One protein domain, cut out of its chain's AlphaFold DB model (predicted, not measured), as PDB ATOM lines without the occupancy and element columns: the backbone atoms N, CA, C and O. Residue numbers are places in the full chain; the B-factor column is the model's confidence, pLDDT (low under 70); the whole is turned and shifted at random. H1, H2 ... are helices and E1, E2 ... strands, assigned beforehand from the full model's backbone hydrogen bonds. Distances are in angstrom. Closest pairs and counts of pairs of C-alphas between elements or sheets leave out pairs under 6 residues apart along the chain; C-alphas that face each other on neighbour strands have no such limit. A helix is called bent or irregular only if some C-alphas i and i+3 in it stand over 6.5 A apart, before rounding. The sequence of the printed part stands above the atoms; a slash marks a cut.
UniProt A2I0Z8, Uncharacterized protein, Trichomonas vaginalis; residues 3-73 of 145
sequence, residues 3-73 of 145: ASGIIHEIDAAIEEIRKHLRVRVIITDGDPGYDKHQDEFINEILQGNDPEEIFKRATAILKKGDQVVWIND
ATOM      1  N   ALA A   3     180.718 112.450 225.854       87.81
ATOM      2  CA  ALA A   3     180.239 111.167 225.343       87.81
ATOM      3  C   ALA A   3     180.748 109.969 226.157       87.81
ATOM      4  O   ALA A   3     180.004 109.023 226.385       87.81
ATOM      5  N   SER A   4     181.977 110.030 226.684       90.00
ATOM      6  CA  SER A   4     182.548 108.959 227.513       90.00
ATOM      7  C   SER A   4     181.696 108.648 228.753       90.00
ATOM      8  O   SER A   4     181.669 107.505 229.196       90.00
ATOM      9  N   GLY A   5     181.001 109.649 229.310       92.31
ATOM     10  CA  GLY A   5     180.143 109.474 230.484       92.31
ATOM     11  C   GLY A   5     178.801 108.804 230.183       92.31
ATOM     12  O   GLY A   5     178.215 108.207 231.079       92.31
ATOM     13  N   ILE A   6     178.341 108.864 228.931       93.81
ATOM     14  CA  ILE A   6     177.007 108.401 228.511       93.81
ATOM     15  C   ILE A   6     177.053 107.338 227.405       93.81
ATOM     16  O   ILE A   6     176.012 106.940 226.897       93.81
ATOM     17  N   ILE A   7     178.240 106.857 227.016       92.50
ATOM     18  CA  ILE A   7     178.398 105.942 225.872       92.50
ATOM     19  C   ILE A   7     177.562 104.664 226.023       92.50
ATOM     20  O   ILE A   7     176.950 104.209 225.067       92.50
ATOM     21  N   HIS A   8     177.429 104.157 227.249       92.94
ATOM     22  CA  HIS A   8     176.596 102.998 227.562       92.94
ATOM     23  C   HIS A   8     175.094 103.244 227.320       92.94
ATOM     24  O   HIS A   8     174.377 102.326 226.929       92.94
ATOM     25  N   GLU A   9     174.612 104.473 227.528       95.62
ATOM     26  CA  GLU A   9     173.229 104.867 227.225       95.62
ATOM     27  C   GLU A   9     173.020 104.979 225.712       95.62
ATOM     28  O   GLU A   9     171.990 104.549 225.194       95.62
ATOM     29  N   ILE A  10     174.021 105.511 225.001       93.38
ATOM     30  CA  ILE A  10     174.027 105.595 223.536       93.38
ATOM     31  C   ILE A  10     173.980 104.185 222.934       93.38
ATOM     32  O   ILE A  10     173.118 103.914 222.096       93.38
ATOM     33  N   ASP A  11     174.834 103.273 223.404       91.88
ATOM     34  CA  ASP A  11     174.847 101.866 222.990       91.88
ATOM     35  C   ASP A  11     173.493 101.190 223.245       91.88
ATOM     36  O   ASP A  11     172.941 100.543 222.354       91.88
ATOM     37  N   ALA A  12     172.905 101.386 224.430       94.62
ATOM     38  CA  ALA A  12     171.589 100.837 224.754       94.62
ATOM     39  C   ALA A  12     170.490 101.361 223.812       94.62
ATOM     40  O   ALA A  12     169.635 100.591 223.367       94.62
ATOM     41  N   ALA A  13     170.523 102.652 223.470       94.75
ATOM     42  CA  ALA A  13     169.576 103.247 222.533       94.75
ATOM     43  C   ALA A  13     169.738 102.678 221.113       94.75
ATOM     44  O   ALA A  13     168.744 102.386 220.445       94.75
ATOM     45  N   ILE A  14     170.977 102.476 220.658       92.81
ATOM     46  CA  ILE A  14     171.273 101.857 219.359       92.81
ATOM     47  C   ILE A  14     170.734 100.428 219.317       92.81
ATOM     48  O   ILE A  14     170.055 100.069 218.356       92.81
ATOM     49  N   GLU A  15     170.989  99.625 220.350       92.69
ATOM     50  CA  GLU A  15     170.495  98.248 220.418       92.69
ATOM     51  C   GLU A  15     168.964  98.181 220.417       92.69
ATOM     52  O   GLU A  15     168.388  97.314 219.759       92.69
ATOM     53  N   GLU A  16     168.283  99.124 221.072       95.50
ATOM     54  CA  GLU A  16     166.822  99.215 221.014       95.50
ATOM     55  C   GLU A  16     166.325  99.530 219.596       95.50
ATOM     56  O   GLU A  16     165.451  98.840 219.070       95.50
ATOM     57  N   ILE A  17     166.928 100.516 218.923       94.06
ATOM     58  CA  ILE A  17     166.588 100.863 217.534       94.06
ATOM     59  C   ILE A  17     166.811  99.656 216.609       94.06
ATOM     60  O   ILE A  17     165.990  99.388 215.725       94.06
ATOM     61  N   ARG A  18     167.888  98.892 216.830       91.56
ATOM     62  CA  ARG A  18     168.252  97.717 216.026       91.56
ATOM     63  C   ARG A  18     167.237  96.577 216.089       91.56
ATOM     64  O   ARG A  18     167.195  95.774 215.158       91.56
ATOM     65  N   LYS A  19     166.381  96.524 217.115       93.50
ATOM     66  CA  LYS A  19     165.269  95.556 217.187       93.50
ATOM     67  C   LYS A  19     164.200  95.801 216.123       93.50
ATOM     68  O   LYS A  19     163.464  94.881 215.773       93.50
ATOM     69  N   HIS A  20     164.110  97.027 215.613       95.00
ATOM     70  CA  HIS A  20     163.047  97.455 214.703       95.00
ATOM     71  C   HIS A  20     163.566  97.937 213.349       95.00
ATOM     72  O   HIS A  20     162.850  97.857 212.351       95.00
ATOM     73  N   LEU A  21     164.801  98.437 213.295       92.00
ATOM     74  CA  LEU A  21     165.398  99.039 212.111       92.00
ATOM     75  C   LEU A  21     166.805  98.506 211.871       92.00
ATOM     76  O   LEU A  21     167.595  98.304 212.790       92.00
ATOM     77  N   ARG A  22     167.173  98.354 210.598       88.31
ATOM     78  CA  ARG A  22     168.546  98.008 210.231       88.31
ATOM     79  C   ARG A  22     169.448  99.240 210.332       88.31
ATOM     80  O   ARG A  22     169.535 100.025 209.389       88.31
ATOM     81  N   VAL A  23     170.163  99.368 211.446       89.06
ATOM     82  CA  VAL A  23     171.235 100.362 211.619       89.06
ATOM     83  C   VAL A  23     172.527  99.812 211.014       89.06
ATOM     84  O   VAL A  23     172.947  98.710 211.354       89.06
ATOM     85  N   ARG A  24     173.143 100.556 210.088       88.88
ATOM     86  CA  ARG A  24     174.412 100.166 209.434       88.88
ATOM     87  C   ARG A  24     175.563 101.109 209.743       88.88
ATOM     88  O   ARG A  24     176.704 100.669 209.804       88.88
ATOM     89  N   VAL A  25     175.263 102.396 209.885       92.00
ATOM     90  CA  VAL A  25     176.258 103.446 210.085       92.00
ATOM     91  C   VAL A  25     175.760 104.383 211.170       92.00
ATOM     92  O   VAL A  25     174.581 104.740 211.178       92.00
ATOM     93  N   ILE A  26     176.668 104.776 212.050       92.81
ATOM     94  CA  ILE A  26     176.491 105.814 213.054       92.81
ATOM     95  C   ILE A  26     177.531 106.886 212.762       92.81
ATOM     96  O   ILE A  26     178.711 106.587 212.586       92.81
ATOM     97  N   ILE A  27     177.072 108.129 212.674       93.50
ATOM     98  CA  ILE A  27     177.927 109.288 212.445       93.50
ATOM     99  C   ILE A  27     177.937 110.088 213.736       93.50
ATOM    100  O   ILE A  27     176.871 110.472 214.219       93.50
ATOM    101  N   THR A  28     179.117 110.311 214.303       92.25
ATOM    102  CA  THR A  28     179.275 111.036 215.566       92.25
ATOM    103  C   THR A  28     180.132 112.278 215.386       92.25
ATOM    104  O   THR A  28     180.950 112.362 214.472       92.25
ATOM    105  N   ASP A  29     179.988 113.234 216.300       86.38
ATOM    106  CA  ASP A  29     180.983 114.293 216.466       86.38
ATOM    107  C   ASP A  29     182.342 113.710 216.902       86.38
ATOM    108  O   ASP A  29     182.438 112.555 217.323       86.38
ATOM    109  N   GLY A  30     183.389 114.535 216.858       81.50
ATOM    110  CA  GLY A  30     184.744 114.171 217.289       81.50
ATOM    111  C   GLY A  30     184.957 114.189 218.809       81.50
ATOM    112  O   GLY A  30     185.998 114.664 219.264       81.50
ATOM    113  N   ASP A  31     183.975 113.755 219.614       88.62
ATOM    114  CA  ASP A  31     184.192 113.571 221.059       88.62
ATOM    115  C   ASP A  31     185.021 112.295 221.295       88.62
ATOM    116  O   ASP A  31     184.608 111.229 220.832       88.62
ATOM    117  N   PRO A  32     186.107 112.353 222.093       88.25
ATOM    118  CA  PRO A  32     186.955 111.190 222.370       88.25
ATOM    119  C   PRO A  32     186.239 109.967 222.964       88.25
ATOM    120  O   PRO A  32     186.785 108.871 223.023       88.25
ATOM    121  N   GLY A  33     185.014 110.132 223.474       89.38
ATOM    122  CA  GLY A  33     184.193 109.015 223.937       89.38
ATOM    123  C   GLY A  33     183.786 108.035 222.838       89.38
ATOM    124  O   GLY A  33     183.430 106.909 223.170       89.38
ATOM    125  N   TYR A  34     183.867 108.433 221.567       91.44
ATOM    126  CA  TYR A  34     183.554 107.575 220.424       91.44
ATOM    127  C   TYR A  34     184.784 106.898 219.810       91.44
ATOM    128  O   TYR A  34     184.608 105.956 219.037       91.44
ATOM    129  N   ASP A  35     186.002 107.327 220.170       90.44
ATOM    130  CA  ASP A  35     187.259 106.911 219.526       90.44
ATOM    131  C   ASP A  35     187.364 105.389 219.412       90.44
ATOM    132  O   ASP A  35     187.585 104.865 218.327       90.44
ATOM    133  N   LYS A  36     187.067 104.656 220.493       89.44
ATOM    134  CA  LYS A  36     187.119 103.187 220.495       89.44
ATOM    135  C   LYS A  36     186.255 102.560 219.392       89.44
ATOM    136  O   LYS A  36     186.701 101.624 218.737       89.44
ATOM    137  N   HIS A  37     185.032 103.051 219.191       89.88
ATOM    138  CA  HIS A  37     184.131 102.512 218.168       89.88
ATOM    139  C   HIS A  37     184.585 102.887 216.754       89.88
ATOM    140  O   HIS A  37     184.433 102.104 215.818       89.88
ATOM    141  N   GLN A  38     185.135 104.090 216.585       91.12
ATOM    142  CA  GLN A  38     185.616 104.577 215.294       91.12
ATOM    143  C   GLN A  38     186.911 103.876 214.869       91.12
ATOM    144  O   GLN A  38     187.061 103.501 213.704       91.12
ATOM    145  N   ASP A  39     187.813 103.645 215.823       91.00
ATOM    146  CA  ASP A  39     189.094 102.975 215.624       91.00
ATOM    147  C   ASP A  39     188.911 101.554 215.089       91.00
ATOM    148  O   ASP A  39     189.700 101.114 214.258       91.00
ATOM    149  N   GLU A  40     187.864 100.832 215.497       89.88
ATOM    150  CA  GLU A  40     187.566  99.497 214.958       89.88
ATOM    151  C   GLU A  40     187.379  99.526 213.435       89.88
ATOM    152  O   GLU A  40     187.948  98.700 212.718       89.88
ATOM    153  N   PHE A  41     186.626 100.501 212.921       90.62
ATOM    154  CA  PHE A  41     186.417 100.644 211.484       90.62
ATOM    155  C   PHE A  41     187.663 101.177 210.774       90.62
ATOM    156  O   PHE A  41     188.053 100.642 209.735       90.62
ATOM    157  N   ILE A  42     188.302 102.208 211.334       90.50
ATOM    158  CA  ILE A  42     189.487 102.843 210.749       90.50
ATOM    159  C   ILE A  42     190.644 101.839 210.650       90.50
ATOM    160  O   ILE A  42     191.243 101.699 209.585       90.50
ATOM    161  N   ASN A  43     190.927 101.092 211.717       92.31
ATOM    162  CA  ASN A  43     192.013 100.113 211.736       92.31
ATOM    163  C   ASN A  43     191.785  98.975 210.737       92.31
ATOM    164  O   ASN A  43     192.743  98.491 210.140       92.31
ATOM    165  N   GLU A  44     190.536  98.565 210.511       90.38
ATOM    166  CA  GLU A  44     190.220  97.526 209.529       90.38
ATOM    167  C   GLU A  44     190.446  98.008 208.088       90.38
ATOM    168  O   GLU A  44     191.021  97.285 207.265       90.38
ATOM    169  N   ILE A  45     190.032  99.237 207.759       92.31
ATOM    170  CA  ILE A  45     190.214  99.769 206.401       92.31
ATOM    171  C   ILE A  45     191.675 100.142 206.126       92.31
ATOM    172  O   ILE A  45     192.135  99.937 205.003       92.31
ATOM    173  N   LEU A  46     192.422 100.603 207.138       91.69
ATOM    174  CA  LEU A  46     193.842 100.965 207.030       91.69
ATOM    175  C   LEU A  46     194.790  99.762 206.908       91.69
ATOM    176  O   LEU A  46     195.983  99.949 206.697       91.69
ATOM    177  N   GLN A  47     194.282  98.528 206.966       92.50
ATOM    178  CA  GLN A  47     195.039  97.346 206.533       92.50
ATOM    179  C   GLN A  47     195.238  97.286 205.008       92.50
ATOM    180  O   GLN A  47     195.955  96.409 204.526       92.50
ATOM    181  N   GLY A  48     194.567  98.150 204.239       90.12
ATOM    182  CA  GLY A  48     194.804  98.283 202.805       90.12
ATOM    183  C   GLY A  48     196.133  98.978 202.511       90.12
ATOM    184  O   GLY A  48     196.472  99.969 203.153       90.12
ATOM    185  N   ASN A  49     196.874  98.479 201.523       88.56
ATOM    186  CA  ASN A  49     198.200  99.006 201.179       88.56
ATOM    187  C   ASN A  49     198.141 100.247 200.274       88.56
ATOM    188  O   ASN A  49     199.138 100.952 200.117       88.56
ATOM    189  N   ASP A  50     196.980 100.510 199.676       89.56
ATOM    190  CA  ASP A  50     196.734 101.637 198.786       89.56
ATOM    191  C   ASP A  50     195.273 102.134 198.899       89.56
ATOM    192  O   ASP A  50     194.416 101.445 199.468       89.56
ATOM    193  N   PRO A  51     194.955 103.336 198.373       87.31
ATOM    194  CA  PRO A  51     193.607 103.899 198.451       87.31
ATOM    195  C   PRO A  51     192.501 103.034 197.826       87.31
ATOM    196  O   PRO A  51     191.364 103.073 198.302       87.31
ATOM    197  N   GLU A  52     192.799 102.261 196.778       92.56
ATOM    198  CA  GLU A  52     191.816 101.391 196.128       92.56
ATOM    199  C   GLU A  52     191.477 100.200 197.033       92.56
ATOM    200  O   GLU A  52     190.300  99.876 197.232       92.56
ATOM    201  N   GLU A  53     192.489  99.592 197.656       94.00
ATOM    202  CA  GLU A  53     192.307  98.517 198.626       94.00
ATOM    203  C   GLU A  53     191.535  99.000 199.862       94.00
ATOM    204  O   GLU A  53     190.577  98.340 200.282       94.00
ATOM    205  N   ILE A  54     191.882 100.177 200.400       92.88
ATOM    206  CA  ILE A  54     191.163 100.819 201.514       92.88
ATOM    207  C   ILE A  54     189.680 100.996 201.151       92.88
ATOM    208  O   ILE A  54     188.792 100.600 201.912       92.88
ATOM    209  N   PHE A  55     189.385 101.527 199.958       91.81
ATOM    210  CA  PHE A  55     188.012 101.742 199.497       91.81
ATOM    211  C   PHE A  55     187.237 100.427 199.327       91.81
ATOM    212  O   PHE A  55     186.062 100.321 199.704       91.81
ATOM    213  N   LYS A  56     187.894  99.392 198.793       93.38
ATOM    214  CA  LYS A  56     187.315  98.055 198.636       93.38
ATOM    215  C   LYS A  56     186.980  97.424 199.988       93.38
ATOM    216  O   LYS A  56     185.885  96.876 200.134       93.38
ATOM    217  N   ARG A  57     187.876  97.533 200.976       92.50
ATOM    218  CA  ARG A  57     187.660  97.059 202.357       92.50
ATOM    219  C   ARG A  57     186.488  97.780 203.013       92.50
ATOM    220  O   ARG A  57     185.545  97.117 203.445       92.50
ATOM    221  N   ALA A  58     186.483  99.113 202.979       91.31
ATOM    222  CA  ALA A  58     185.383  99.926 203.496       91.31
ATOM    223  C   ALA A  58     184.034  99.506 202.884       91.31
ATOM    224  O   ALA A  58     183.059  99.250 203.592       91.31
ATOM    225  N   THR A  59     183.996  99.339 201.558       90.94
ATOM    226  CA  THR A  59     182.797  98.902 200.831       90.94
ATOM    227  C   THR A  59     182.342  97.501 201.249       90.94
ATOM    228  O   THR A  59     181.141  97.258 201.371       90.94
ATOM    229  N   ALA A  60     183.268  96.563 201.460       90.50
ATOM    230  CA  ALA A  60     182.941  95.202 201.876       90.50
ATOM    231  C   ALA A  60     182.316  95.161 203.282       90.50
ATOM    232  O   ALA A  60     181.305  94.480 203.476       90.50
ATOM    233  N   ILE A  61     182.862  95.931 204.229       89.25
ATOM    234  CA  ILE A  61     182.336  96.051 205.599       89.25
ATOM    235  C   ILE A  61     180.912  96.618 205.568       89.25
ATOM    236  O   ILE A  61     179.980  96.011 206.098       89.25
ATOM    237  N   LEU A  62     180.715  97.728 204.848       87.62
ATOM    238  CA  LEU A  62     179.410  98.385 204.721       87.62
ATOM    239  C   LEU A  62     178.357  97.503 204.020       87.62
ATOM    240  O   LEU A  62     177.157  97.653 204.271       87.62
ATOM    241  N   LYS A  63     178.781  96.576 203.148       86.56
ATOM    242  CA  LYS A  63     177.892  95.639 202.436       86.56
ATOM    243  C   LYS A  63     177.502  94.406 203.248       86.56
ATOM    244  O   LYS A  63     176.365  93.966 203.089       86.56
ATOM    245  N   LYS A  64     178.389  93.861 204.097       82.31
ATOM    246  CA  LYS A  64     178.055  92.731 204.996       82.31
ATOM    247  C   LYS A  64     176.835  93.077 205.850       82.31
ATOM    248  O   LYS A  64     175.871  92.329 205.893       82.31
ATOM    249  N   GLY A  65     176.856  94.272 206.443       67.50
ATOM    250  CA  GLY A  65     175.708  94.894 207.100       67.50
ATOM    251  C   GLY A  65     175.148  94.148 208.315       67.50
ATOM    252  O   GLY A  65     173.985  94.387 208.649       67.50
ATOM    253  N   ASP A  66     175.967  93.291 208.929       73.00
ATOM    254  CA  ASP A  66     175.760  92.692 210.256       73.00
ATOM    255  C   ASP A  66     176.457  93.514 211.357       73.00
ATOM    256  O   ASP A  66     176.077  93.462 212.526       73.00
ATOM    257  N   GLN A  67     177.457  94.314 210.972       79.56
ATOM    258  CA  GLN A  67     178.203  95.213 211.847       79.56
ATOM    259  C   GLN A  67     177.705  96.652 211.682       79.56
ATOM    260  O   GLN A  67     177.445  97.106 210.564       79.56
ATOM    261  N   VAL A  68     177.593  97.366 212.803       88.62
ATOM    262  CA  VAL A  68     177.362  98.813 212.818       88.62
ATOM    263  C   VAL A  68     178.710  99.511 212.731       88.62
ATOM    264  O   VAL A  68     179.588  99.275 213.555       88.62
ATOM    265  N   VAL A  69     178.874 100.361 211.725       92.38
ATOM    266  CA  VAL A  69     180.100 101.125 211.507       92.38
ATOM    267  C   VAL A  69     179.960 102.508 212.129       92.38
ATOM    268  O   VAL A  69     178.999 103.216 211.836       92.38
ATOM    269  N   TRP A  70     180.931 102.908 212.944       92.62
ATOM    270  CA  TRP A  70     181.002 104.251 213.508       92.62
ATOM    271  C   TRP A  70     182.002 105.087 212.717       92.62
ATOM    272  O   TRP A  70     183.129 104.654 212.479       92.62
ATOM    273  N   ILE A  71     181.589 106.280 212.298       91.75
ATOM    274  CA  ILE A  71     182.444 107.240 211.596       91.75
ATOM    275  C   ILE A  71     182.289 108.635 212.188       91.75
ATOM    276  O   ILE A  71     181.235 108.991 212.716       91.75
ATOM    277  N   ASN A  72     183.335 109.444 212.049       90.62
ATOM    278  CA  ASN A  72     183.270 110.862 212.371       90.62
ATOM    279  C   ASN A  72     182.431 111.634 211.349       90.62
ATOM    280  O   ASN A  72     182.454 111.347 210.148       90.62
ATOM    281  N   ASP A  73     181.770 112.688 211.818       90.44
ATOM    282  CA  ASP A  73     181.248 113.741 210.961       90.44
ATOM    283  C   ASP A  73     182.415 114.472 210.275       90.44
ATOM    284  O   ASP A  73     183.160 115.254 210.876       90.44
TER     285      ASP A  73
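Overview. This is residues 3 to 73 of the 145 residues of an uncharacterized protein of Trichomonas vaginalis (UniProt A2I0Z8). A short ribbon of two parallel strands, E1 and E2, stands in the middle, with H2 packed on E2 and H3 folding back from the end of H2 to make a V. H1 stands off on E1's side, meeting H2 with residues 3 to 7 alone, while its residues 8 to 13 stand free. The printed part has 71 residues with three named helices and two named strands, in the order H1, E1, H2, H3, E2, and its class is mostly helix. It is only just compact, close to loose, with a radius of gyration of the C-alphas of 13.1 A and spans of 37 by 28 by 16 A.

Arrangement. H1, residues 3 to 18, touches H2, residues 32 to 45, at a steep tilt of 59 degrees, the same way; the closest C-alphas are those of Ser 4 and Gly 33, 3.9 A apart. E1, residues 25 to 28, and E2, residues 69 to 72, are parallel neighbours at 29 degrees, with N 26 and O 69 at 2.8 A and N 71 and O 26 at 2.9 A, within hydrogen-bond range. E1, H2, H3 at residues 51 to 64, and E2 form a strand-helix-strand unit, two parallel neighbour strands with helices between them along the chain. The closest C-alphas of H2 and E2 are those of Gln 38 and Trp 70, 5.0 A apart. H2 touches H3 with residues 44 to 45 alone, closest at the C-alphas of Ile 45 and Ile 54, 5.1 A; their lines are only just about perpendicular, at 72 degrees. H1 and H3 are apart. Every O i to N i+4 pair is within hydrogen-bond range in H3, against 10 of 12 in H1 and 6 of 10 in H2.

Along the chain. H1 begins at C-alpha 3 (180.239, 111.167, 225.343), is 20.3 A long and has a kink of 33 degrees near residue 10. H1 and H2 are irregular, with C-alphas 5 and 8 at 7.9 A and C-alphas 33 and 36 at 7.4 A. E1 is 9.8 A long, H2 19.9 A and H3 20.2 A. E2, 10.3 A long, ends at C-alpha 72 (183.270, 110.862, 212.371).

Size, cuts and confidence. The C-alphas farthest apart, of His 20 and Asn 49, are 37.7 A apart. The printed part has no cut and no long link. The mean pLDDT of the printed part is 90.3, and residue 65 is under 70.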